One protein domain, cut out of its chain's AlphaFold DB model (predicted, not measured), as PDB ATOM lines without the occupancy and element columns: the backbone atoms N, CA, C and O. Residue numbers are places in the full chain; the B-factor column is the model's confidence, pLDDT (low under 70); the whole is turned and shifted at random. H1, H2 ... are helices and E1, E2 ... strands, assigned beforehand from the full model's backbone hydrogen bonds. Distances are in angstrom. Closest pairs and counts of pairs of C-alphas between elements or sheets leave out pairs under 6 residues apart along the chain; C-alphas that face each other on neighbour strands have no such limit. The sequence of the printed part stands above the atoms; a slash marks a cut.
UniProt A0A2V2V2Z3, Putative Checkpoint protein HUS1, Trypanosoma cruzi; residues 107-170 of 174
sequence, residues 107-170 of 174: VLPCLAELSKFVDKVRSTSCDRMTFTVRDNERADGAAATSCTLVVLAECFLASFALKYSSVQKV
ATOM      1  N   VAL A 107     125.705 119.603 -25.403       88.19
ATOM      2  CA  VAL A 107     124.457 120.070 -26.022       88.19
ATOM      3  C   VAL A 107     123.288 119.389 -25.339       88.19
ATOM      4  O   VAL A 107     123.059 118.197 -25.534       88.19
ATOM      5  N   LEU A 108     122.527 120.146 -24.552       88.12
ATOM      6  CA  LEU A 108     121.299 119.630 -23.961       88.12
ATOM      7  C   LEU A 108     120.231 119.435 -25.047       88.12
ATOM      8  O   LEU A 108     119.936 120.388 -25.770       88.12
ATOM      9  N   PRO A 109     119.615 118.243 -25.152       80.75
ATOM     10  CA  PRO A 109     118.624 117.967 -26.190       80.75
ATOM     11  C   PRO A 109     117.317 118.745 -25.976       80.75
ATOM     12  O   PRO A 109     116.649 119.110 -26.939       80.75
ATOM     13  N   CYS A 110     116.938 119.013 -24.720       81.94
ATOM     14  CA  CYS A 110     115.736 119.769 -24.387       81.94
ATOM     15  C   CYS A 110     115.868 120.449 -23.017       81.94
ATOM     16  O   CYS A 110     116.025 119.780 -21.996       81.94
ATOM     17  N   LEU A 111     115.732 121.778 -22.981       89.44
ATOM     18  CA  LEU A 111     115.724 122.545 -21.729       89.44
ATOM     19  C   LEU A 111     114.382 122.483 -20.984       89.44
ATOM     20  O   LEU A 111     114.340 122.762 -19.789       89.44
ATOM     21  N   ALA A 112     113.283 122.111 -21.652       92.38
ATOM     22  CA  ALA A 112     111.956 122.108 -21.032       92.38
ATOM     23  C   ALA A 112     111.844 121.083 -19.894       92.38
ATOM     24  O   ALA A 112     111.178 121.338 -18.893       92.38
ATOM     25  N   GLU A 113     112.501 119.931 -20.032       91.62
ATOM     26  CA  GLU A 113     112.543 118.909 -18.985       91.62
ATOM     27  C   GLU A 113     113.335 119.387 -17.761       91.62
ATOM     28  O   GLU A 113     112.828 119.303 -16.642       91.62
ATOM     29  N   LEU A 114     114.512 119.985 -17.977       93.00
ATOM     30  CA  LEU A 114     115.317 120.582 -16.912       93.00
ATOM     31  C   LEU A 114     114.546 121.693 -16.195       93.00
ATOM     32  O   LEU A 114     114.510 121.710 -14.970       93.00
ATOM     33  N   SER A 115     113.872 122.575 -16.941       93.81
ATOM     34  CA  SER A 115     113.040 123.638 -16.364       93.81
ATOM     35  C   SER A 115     111.942 123.065 -15.469       93.81
ATOM     36  O   SER A 115     111.819 123.471 -14.318       93.81
ATOM     37  N   LYS A 116     111.187 122.066 -15.952       92.88
ATOM     38  CA  LYS A 116     110.133 121.406 -15.164       92.88
ATOM     39  C   LYS A 116     110.687 120.726 -13.912       92.88
ATOM     40  O   LYS A 116     110.030 120.743 -12.874       92.88
ATOM     41  N   PHE A 117     111.859 120.102 -14.009       93.50
ATOM     42  CA  PHE A 117     112.526 119.489 -12.865       93.50
ATOM     43  C   PHE A 117     112.914 120.539 -11.821       93.50
ATOM     44  O   PHE A 117     112.547 120.395 -10.658       93.50
ATOM     45  N   VAL A 118     113.564 121.628 -12.242       92.75
ATOM     46  CA  VAL A 118     113.933 122.752 -11.368       92.75
ATOM     47  C   VAL A 118     112.696 123.369 -10.712       92.75
ATOM     48  O   VAL A 118     112.707 123.599  -9.505       92.75
ATOM     49  N   ASP A 119     111.609 123.576 -11.457       92.38
ATOM     50  CA  ASP A 119     110.362 124.126 -10.913       92.38
ATOM     51  C   ASP A 119     109.737 123.220  -9.840       92.38
ATOM     52  O   ASP A 119     109.271 123.719  -8.814       92.38
ATOM     53  N   LYS A 120     109.760 121.893 -10.035       91.31
ATOM     54  CA  LYS A 120     109.285 120.929  -9.028       91.31
ATOM     55  C   LYS A 120     110.187 120.907  -7.799       91.31
ATOM     56  O   LYS A 120     109.686 120.992  -6.682       91.31
ATOM     57  N   VAL A 121     111.502 120.837  -7.990       91.75
ATOM     58  CA  VAL A 121     112.477 120.836  -6.890       91.75
ATOM     59  C   VAL A 121     112.394 122.129  -6.079       91.75
ATOM     60  O   VAL A 121     112.465 122.069  -4.859       91.75
ATOM     61  N   ARG A 122     112.143 123.285  -6.707       87.62
ATOM     62  CA  ARG A 122     111.954 124.564  -5.999       87.62
ATOM     63  C   ARG A 122     110.775 124.549  -5.021       87.62
ATOM     64  O   ARG A 122     110.769 125.318  -4.069       87.62
ATOM     65  N   SER A 123     109.774 123.692  -5.242       86.44
ATOM     66  CA  SER A 123     108.659 123.509  -4.297       86.44
ATOM     67  C   SER A 123     109.002 122.596  -3.109       86.44
ATOM     68  O   SER A 123     108.180 122.400  -2.219       86.44
ATOM     69  N   THR A 124     110.218 122.049  -3.082       85.44
ATOM     70  CA  THR A 124     110.770 121.249  -1.985       85.44
ATOM     71  C   THR A 124     111.829 122.050  -1.225       85.44
ATOM     72  O   THR A 124     112.374 123.015  -1.752       85.44
ATOM     73  N   SER A 125     112.181 121.632  -0.009       86.88
ATOM     74  CA  SER A 125     113.262 122.233   0.798       86.88
ATOM     75  C   SER A 125     114.678 121.868   0.305       86.88
ATOM     76  O   SER A 125     115.576 121.646   1.112       86.88
ATOM     77  N   CYS A 126     114.868 121.705  -1.006       86.50
ATOM     78  CA  CYS A 126     116.183 121.473  -1.601       86.50
ATOM     79  C   CYS A 126     116.861 122.818  -1.878       86.50
ATOM     80  O   CYS A 126     116.495 123.514  -2.824       86.50
ATOM     81  N   ASP A 127     117.893 123.146  -1.104       85.25
ATOM     82  CA  ASP A 127     118.614 124.422  -1.238       85.25
ATOM     83  C   ASP A 127     119.762 124.362  -2.258       85.25
ATOM     84  O   ASP A 127     120.338 125.386  -2.634       85.25
ATOM     85  N   ARG A 128     120.144 123.153  -2.689       88.38
ATOM     86  CA  ARG A 128     121.300 122.917  -3.562       88.38
ATOM     87  C   ARG A 128     120.965 121.928  -4.667       88.38
ATOM     88  O   ARG A 128     120.238 120.958  -4.466       88.38
ATOM     89  N   MET A 129     121.559 122.171  -5.830       93.25
ATOM     90  CA  MET A 129     121.486 121.293  -6.989       93.25
ATOM     91  C   MET A 129     122.886 121.117  -7.574       93.25
ATOM     92  O   MET A 129     123.615 122.092  -7.759       93.25
ATOM     93  N   THR A 130     123.258 119.876  -7.859       94.56
ATOM     94  CA  THR A 130     124.576 119.482  -8.357       94.56
ATOM     95  C   THR A 130     124.440 118.929  -9.769       94.56
ATOM     96  O   THR A 130     123.655 118.018 -10.018       94.56
ATOM     97  N   PHE A 131     125.238 119.455 -10.695       94.06
ATOM     98  CA  PHE A 131     125.310 118.995 -12.079       94.06
ATOM     99  C   PHE A 131     126.581 118.162 -12.244       94.06
ATOM    100  O   PHE A 131     127.679 118.659 -12.019       94.06
ATOM    101  N   THR A 132     126.442 116.890 -12.610       93.00
ATOM    102  CA  THR A 132     127.565 115.963 -12.803       93.00
ATOM    103  C   THR A 132     127.546 115.415 -14.219       93.00
ATOM    104  O   THR A 132     126.565 114.796 -14.629       93.00
ATOM    105  N   VAL A 133     128.640 115.593 -14.955       91.44
ATOM    106  CA  VAL A 133     128.838 114.979 -16.273       91.44
ATOM    107  C   VAL A 133     129.783 113.792 -16.126       91.44
ATOM    108  O   VAL A 133     130.819 113.904 -15.475       91.44
ATOM    109  N   ARG A 134     129.424 112.647 -16.710       89.81
ATOM    110  CA  ARG A 134     130.257 111.439 -16.749       89.81
ATOM    111  C   ARG A 134     130.410 110.945 -18.173       89.81
ATOM    112  O   ARG A 134     129.443 110.941 -18.936       89.81
ATOM    113  N   ASP A 135     131.602 110.491 -18.510       86.69
ATOM    114  CA  ASP A 135     131.871 109.927 -19.824       86.69
ATOM    115  C   ASP A 135     131.215 108.561 -19.945       86.69
ATOM    116  O   ASP A 135     131.225 107.766 -19.006       86.69
ATOM    117  N   ASN A 136     130.610 108.299 -21.101       81.25
ATOM    118  CA  ASN A 136     130.137 106.955 -21.384       81.25
ATOM    119  C   ASN A 136     131.361 106.110 -21.750       81.25
ATOM    120  O   ASN A 136     132.111 106.485 -22.653       81.25
ATOM    121  N   GLU A 137     131.568 104.985 -21.069       68.69
ATOM    122  CA  GLU A 137     132.668 104.077 -21.389       68.69
ATOM    123  C   GLU A 137     132.504 103.539 -22.816       68.69
ATOM    124  O   GLU A 137     131.460 102.997 -23.187       68.69
ATOM    125  N   ARG A 138     133.540 103.708 -23.641       64.12
ATOM    126  CA  ARG A 138     133.679 102.961 -24.891       64.12
ATOM    127  C   ARG A 138     134.555 101.752 -24.609       64.12
ATOM    128  O   ARG A 138     135.646 101.909 -24.073       64.12
ATOM    129  N   ALA A 139     134.115 100.579 -25.057       59.91
ATOM    130  CA  ALA A 139     134.892  99.339 -24.983       59.91
ATOM    131  C   ALA A 139     136.247  99.413 -25.725       59.91
ATOM    132  O   ALA A 139     137.110  98.576 -25.506       59.91
ATOM    133  N   ASP A 140     136.430 100.430 -26.575       63.94
ATOM    134  CA  ASP A 140     137.522 100.549 -27.547       63.94
ATOM    135  C   ASP A 140     138.584 101.610 -27.174       63.94
ATOM    136  O   ASP A 140     139.388 102.020 -28.006       63.94
ATOM    137  N   GLY A 141     138.553 102.156 -25.948       59.81
ATOM    138  CA  GLY A 141     139.551 103.127 -25.452       59.81
ATOM    139  C   GLY A 141     139.548 104.518 -26.115       59.81
ATOM    140  O   GLY A 141     140.266 105.416 -25.678       59.81
ATOM    141  N   ALA A 142     138.733 104.742 -27.150       60.25
ATOM    142  CA  ALA A 142     138.599 106.032 -27.823       60.25
ATOM    143  C   ALA A 142     137.740 107.033 -27.025       60.25
ATOM    144  O   ALA A 142     136.736 106.660 -26.416       60.25
ATOM    145  N   ALA A 143     138.062 108.331 -27.122       63.97
ATOM    146  CA  ALA A 143     137.297 109.402 -26.479       63.97
ATOM    147  C   ALA A 143     135.807 109.349 -26.869       63.97
ATOM    148  O   ALA A 143     135.448 109.440 -28.050       63.97
ATOM    149  N   ALA A 144     134.931 109.195 -25.873       68.25
ATOM    150  CA  ALA A 144     133.497 109.117 -26.089       68.25
ATOM    151  C   ALA A 144     132.943 110.464 -26.574       68.25
ATOM    152  O   ALA A 144     133.137 111.506 -25.951       68.25
ATOM    153  N   THR A 145     132.213 110.443 -27.690       79.44
ATOM    154  CA  THR A 145     131.525 111.626 -28.242       79.44
ATOM    155  C   THR A 145     130.237 111.966 -27.488       79.44
ATOM    156  O   THR A 145     129.613 112.993 -27.753       79.44
ATOM    157  N   SER A 146     129.840 111.102 -26.553       85.56
ATOM    158  CA  SER A 146     128.639 111.229 -25.737       85.56
ATOM    159  C   SER A 146     128.962 111.061 -24.255       85.56
ATOM    160  O   SER A 146     129.783 110.215 -23.894       85.56
ATOM    161  N   CYS A 147     128.259 111.796 -23.406       89.19
ATOM    162  CA  CYS A 147     128.327 111.692 -21.953       89.19
ATOM    163  C   CYS A 147     126.935 111.545 -21.339       89.19
ATOM    164  O   CYS A 147     125.910 111.767 -21.982       89.19
ATOM    165  N   THR A 148     126.902 111.203 -20.061       92.19
ATOM    166  CA  THR A 148     125.706 111.252 -19.232       92.19
ATOM    167  C   THR A 148     125.763 112.497 -18.355       92.19
ATOM    168  O   THR A 148     126.732 112.681 -17.621       92.19
ATOM    169  N   LEU A 149     124.722 113.331 -18.396       93.56
ATOM    170  CA  LEU A 149     124.522 114.404 -17.420       93.56
ATOM    171  C   LEU A 149     123.519 113.938 -16.364       93.56
ATOM    172  O   LEU A 149     122.428 113.475 -16.698       93.56
ATOM    173  N   VAL A 150     123.872 114.112 -15.096       94.88
ATOM    174  CA  VAL A 150     122.992 113.902 -13.946       94.88
ATOM    175  C   VAL A 150     122.842 115.217 -13.197       94.88
ATOM    176  O   VAL A 150     123.836 115.828 -12.807       94.88
ATOM    177  N   VAL A 151     121.600 115.639 -12.992       95.00
ATOM    178  CA  VAL A 151     121.237 116.790 -12.166       95.00
ATOM    179  C   VAL A 151     120.603 116.256 -10.891       95.00
ATOM    180  O   VAL A 151     119.538 115.645 -10.946       95.00
ATOM    181  N   LEU A 152     121.280 116.446  -9.765       95.81
ATOM    182  CA  LEU A 152     120.895 115.918  -8.460       95.81
ATOM    183  C   LEU A 152     120.480 117.069  -7.545       95.81
ATOM    184  O   LEU A 152     121.211 118.049  -7.431       95.81
ATOM    185  N   ALA A 153     119.337 116.950  -6.884       94.62
ATOM    186  CA  ALA A 153     118.897 117.867  -5.842       94.62
ATOM    187  C   ALA A 153     118.571 117.083  -4.575       94.62
ATOM    188  O   ALA A 153     117.871 116.074  -4.639       94.62
ATOM    189  N   GLU A 154     119.080 117.549  -3.441       91.50
ATOM    190  CA  GLU A 154     118.992 116.824  -2.174       91.50
ATOM    191  C   GLU A 154     118.515 117.747  -1.059       91.50
ATOM    192  O   GLU A 154     118.943 118.899  -0.948       91.50
ATOM    193  N   CYS A 155     117.636 117.216  -0.216       88.50
ATOM    194  CA  CYS A 155     117.277 117.791   1.070       88.50
ATOM    195  C   CYS A 155     117.341 116.704   2.146       88.50
ATOM    196  O   CYS A 155     117.594 115.535   1.860       88.50
ATOM    197  N   PHE A 156     117.073 117.070   3.399       86.00
ATOM    198  CA  PHE A 156     117.100 116.115   4.510       86.00
ATOM    199  C   PHE A 156     116.105 114.946   4.352       86.00
ATOM    200  O   PHE A 156     116.309 113.882   4.927       86.00
ATOM    201  N   LEU A 157     115.027 115.131   3.582       85.88
ATOM    202  CA  LEU A 157     113.930 114.164   3.470       85.88
ATOM    203  C   LEU A 157     113.984 113.302   2.201       85.88
ATOM    204  O   LEU A 157     113.373 112.235   2.176       85.88
ATOM    205  N   ALA A 158     114.644 113.765   1.137       88.19
ATOM    206  CA  ALA A 158     114.616 113.106  -0.165       88.19
ATOM    207  C   ALA A 158     115.778 113.536  -1.072       88.19
ATOM    208  O   ALA A 158     116.365 114.606  -0.910       88.19
ATOM    209  N   SER A 159     116.049 112.700  -2.077       91.69
ATOM    210  CA  SER A 159     116.971 112.976  -3.178       91.69
ATOM    211  C   SER A 159     116.227 112.817  -4.504       91.69
ATOM    212  O   SER A 159     115.481 111.853  -4.703       91.69
ATOM    213  N   PHE A 160     116.403 113.779  -5.405       94.38
ATOM    214  CA  PHE A 160     115.761 113.832  -6.713       94.38
ATOM    215  C   PHE A 160     116.828 113.914  -7.797       94.38
ATOM    216  O   PHE A 160     117.733 114.744  -7.717       94.38
ATOM    217  N   ALA A 161     116.703 113.100  -8.844       95.25
ATOM    218  CA  ALA A 161     117.659 113.080  -9.942       95.25
ATOM    219  C   ALA A 161     116.964 113.185 -11.301       95.25
ATOM    220  O   ALA A 161     116.002 112.468 -11.577       95.25
ATOM    221  N   LEU A 162     117.504 114.037 -12.170       94.44
ATOM    222  CA  LEU A 162     117.202 114.077 -13.595       94.44
ATOM    223  C   LEU A 162     118.429 113.605 -14.377       94.44
ATOM    224  O   LEU A 162     119.531 114.119 -14.186       94.44
ATOM    225  N   LYS A 163     118.246 112.623 -15.262       94.31
ATOM    226  CA  LYS A 163     119.334 112.008 -16.030       94.31
ATOM    227  C   LYS A 163     119.117 112.194 -17.525       94.31
ATOM    228  O   LYS A 163     118.176 111.644 -18.088       94.31
ATOM    229  N   TYR A 164     120.069 112.852 -18.174       91.88
ATOM    230  CA  TYR A 164     120.193 112.868 -19.625       91.88
ATOM    231  C   TYR A 164     121.235 111.839 -20.053       91.88
ATOM    232  O   TYR A 164     122.423 111.974 -19.749       91.88
ATOM    233  N   SER A 165     120.788 110.800 -20.754       89.19
ATOM    234  CA  SER A 165     121.677 109.770 -21.297       89.19
ATOM    235  C   SER A 165     122.131 110.160 -22.706       89.19
ATOM    236  O   SER A 165     121.334 110.669 -23.490       89.19
ATOM    237  N   SER A 166     123.399 109.898 -23.030       85.00
ATOM    238  CA  SER A 166     123.965 110.088 -24.379       85.00
ATOM    239  C   SER A 166     123.920 111.530 -24.909       85.00
ATOM    240  O   SER A 166     123.693 111.768 -26.091       85.00
ATOM    241  N   VAL A 167     124.182 112.499 -24.033       88.44
ATOM    242  CA  VAL A 167     124.317 113.920 -24.374       88.44
ATOM    243  C   VAL A 167     125.561 114.128 -25.230       88.44
ATOM    244  O   VAL A 167     126.635 113.623 -24.901       88.44
ATOM    245  N   GLN A 168     125.434 114.874 -26.325       87.00
ATOM    246  CA  GLN A 168     126.550 115.131 -27.227       87.00
ATOM    247  C   GLN A 168     127.563 116.085 -26.587       87.00
ATOM    248  O   GLN A 168     127.197 117.171 -26.129       87.00
ATOM    249  N   LYS A 169     128.844 115.706 -26.625       84.88
ATOM    250  CA  LYS A 169     129.950 116.607 -26.296       84.88
ATOM    251  C   LYS A 169     130.328 117.457 -27.501       84.88
ATOM    252  O   LYS A 169     130.462 116.941 -28.613       84.88
ATOM    253  N   VAL A 170     130.566 118.743 -27.276       80.44
ATOM    254  CA  VAL A 170     131.128 119.643 -28.286       80.44
ATOM    255  C   VAL A 170     132.637 119.691 -28.083       80.44
ATOM    256  O   VAL A 170     133.114 119.926 -26.976       80.44
TER     257      VAL A 170
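Overview. This is residues 107 to 170 of the 174 residues of the protein "Putative Checkpoint protein HUS1" of Trypanosoma cruzi (UniProt A0A2V2V2Z3). A long, twisted sheet of three strands, E1, E2 and E3, has a single helix, H1, over one face, running along the strands; the other face is bare. The link of residues 136 to 145, between E1 and E2, adds to the length at one end of the sheet. The printed part has 64 residues, with one named helix and three named strands in the order H1, E1, E2, E3, and its class is mixed, helices and strands. The sheet runs E1, E2, E3, antiparallel throughout. The whole is loose, with a radius of gyration of the C-alphas of 13.9 A, and flat, spanning 43 by 24 by 13 A.

Arrangement. E2, residues 146 to 154, is the inner strand, and the edge strands are E1, residues 128 to 135, and E3, residues 159 to 170. The three form a meander, each strand the antiparallel neighbour of the one before. In the hairpin E1 and E2, N 132 and O 150 are within hydrogen-bond range at 2.8 A. In the hairpin E2 and E3, N 151 and O 162 are so at 2.8 A. E3 bends by 67 degrees at residue 166. H1, residues 111 to 122, is on the sheet at a height over the sheet of 9.7 A, making two layers, a helix on one face of a sheet. It lies over E2, at 3 degrees to it on the local plane. The closest C-alphas of H1 and E3, those of Phe 117 and Leu 162, are 7.2 A apart. In H1 every O i to N i+4 pair is within hydrogen-bond range.

Along the chain. E3 measures 29.6 A from first to last C-alpha, E2 26.1 A, E1 23.3 A and H1 16.3 A. H1 begins at C-alpha 111 (115.724, 122.545, -21.729), and E3 ends at C-alpha 170 (131.128, 119.643, -28.286).

Size, cuts and confidence. The two C-alphas farthest apart, those of Ser 123 and Asp 140, are 43.6 A apart. The printed part has no cut and no long link. Residues 137 to 144 have pLDDT under 70; the mean of the printed part is 86.4.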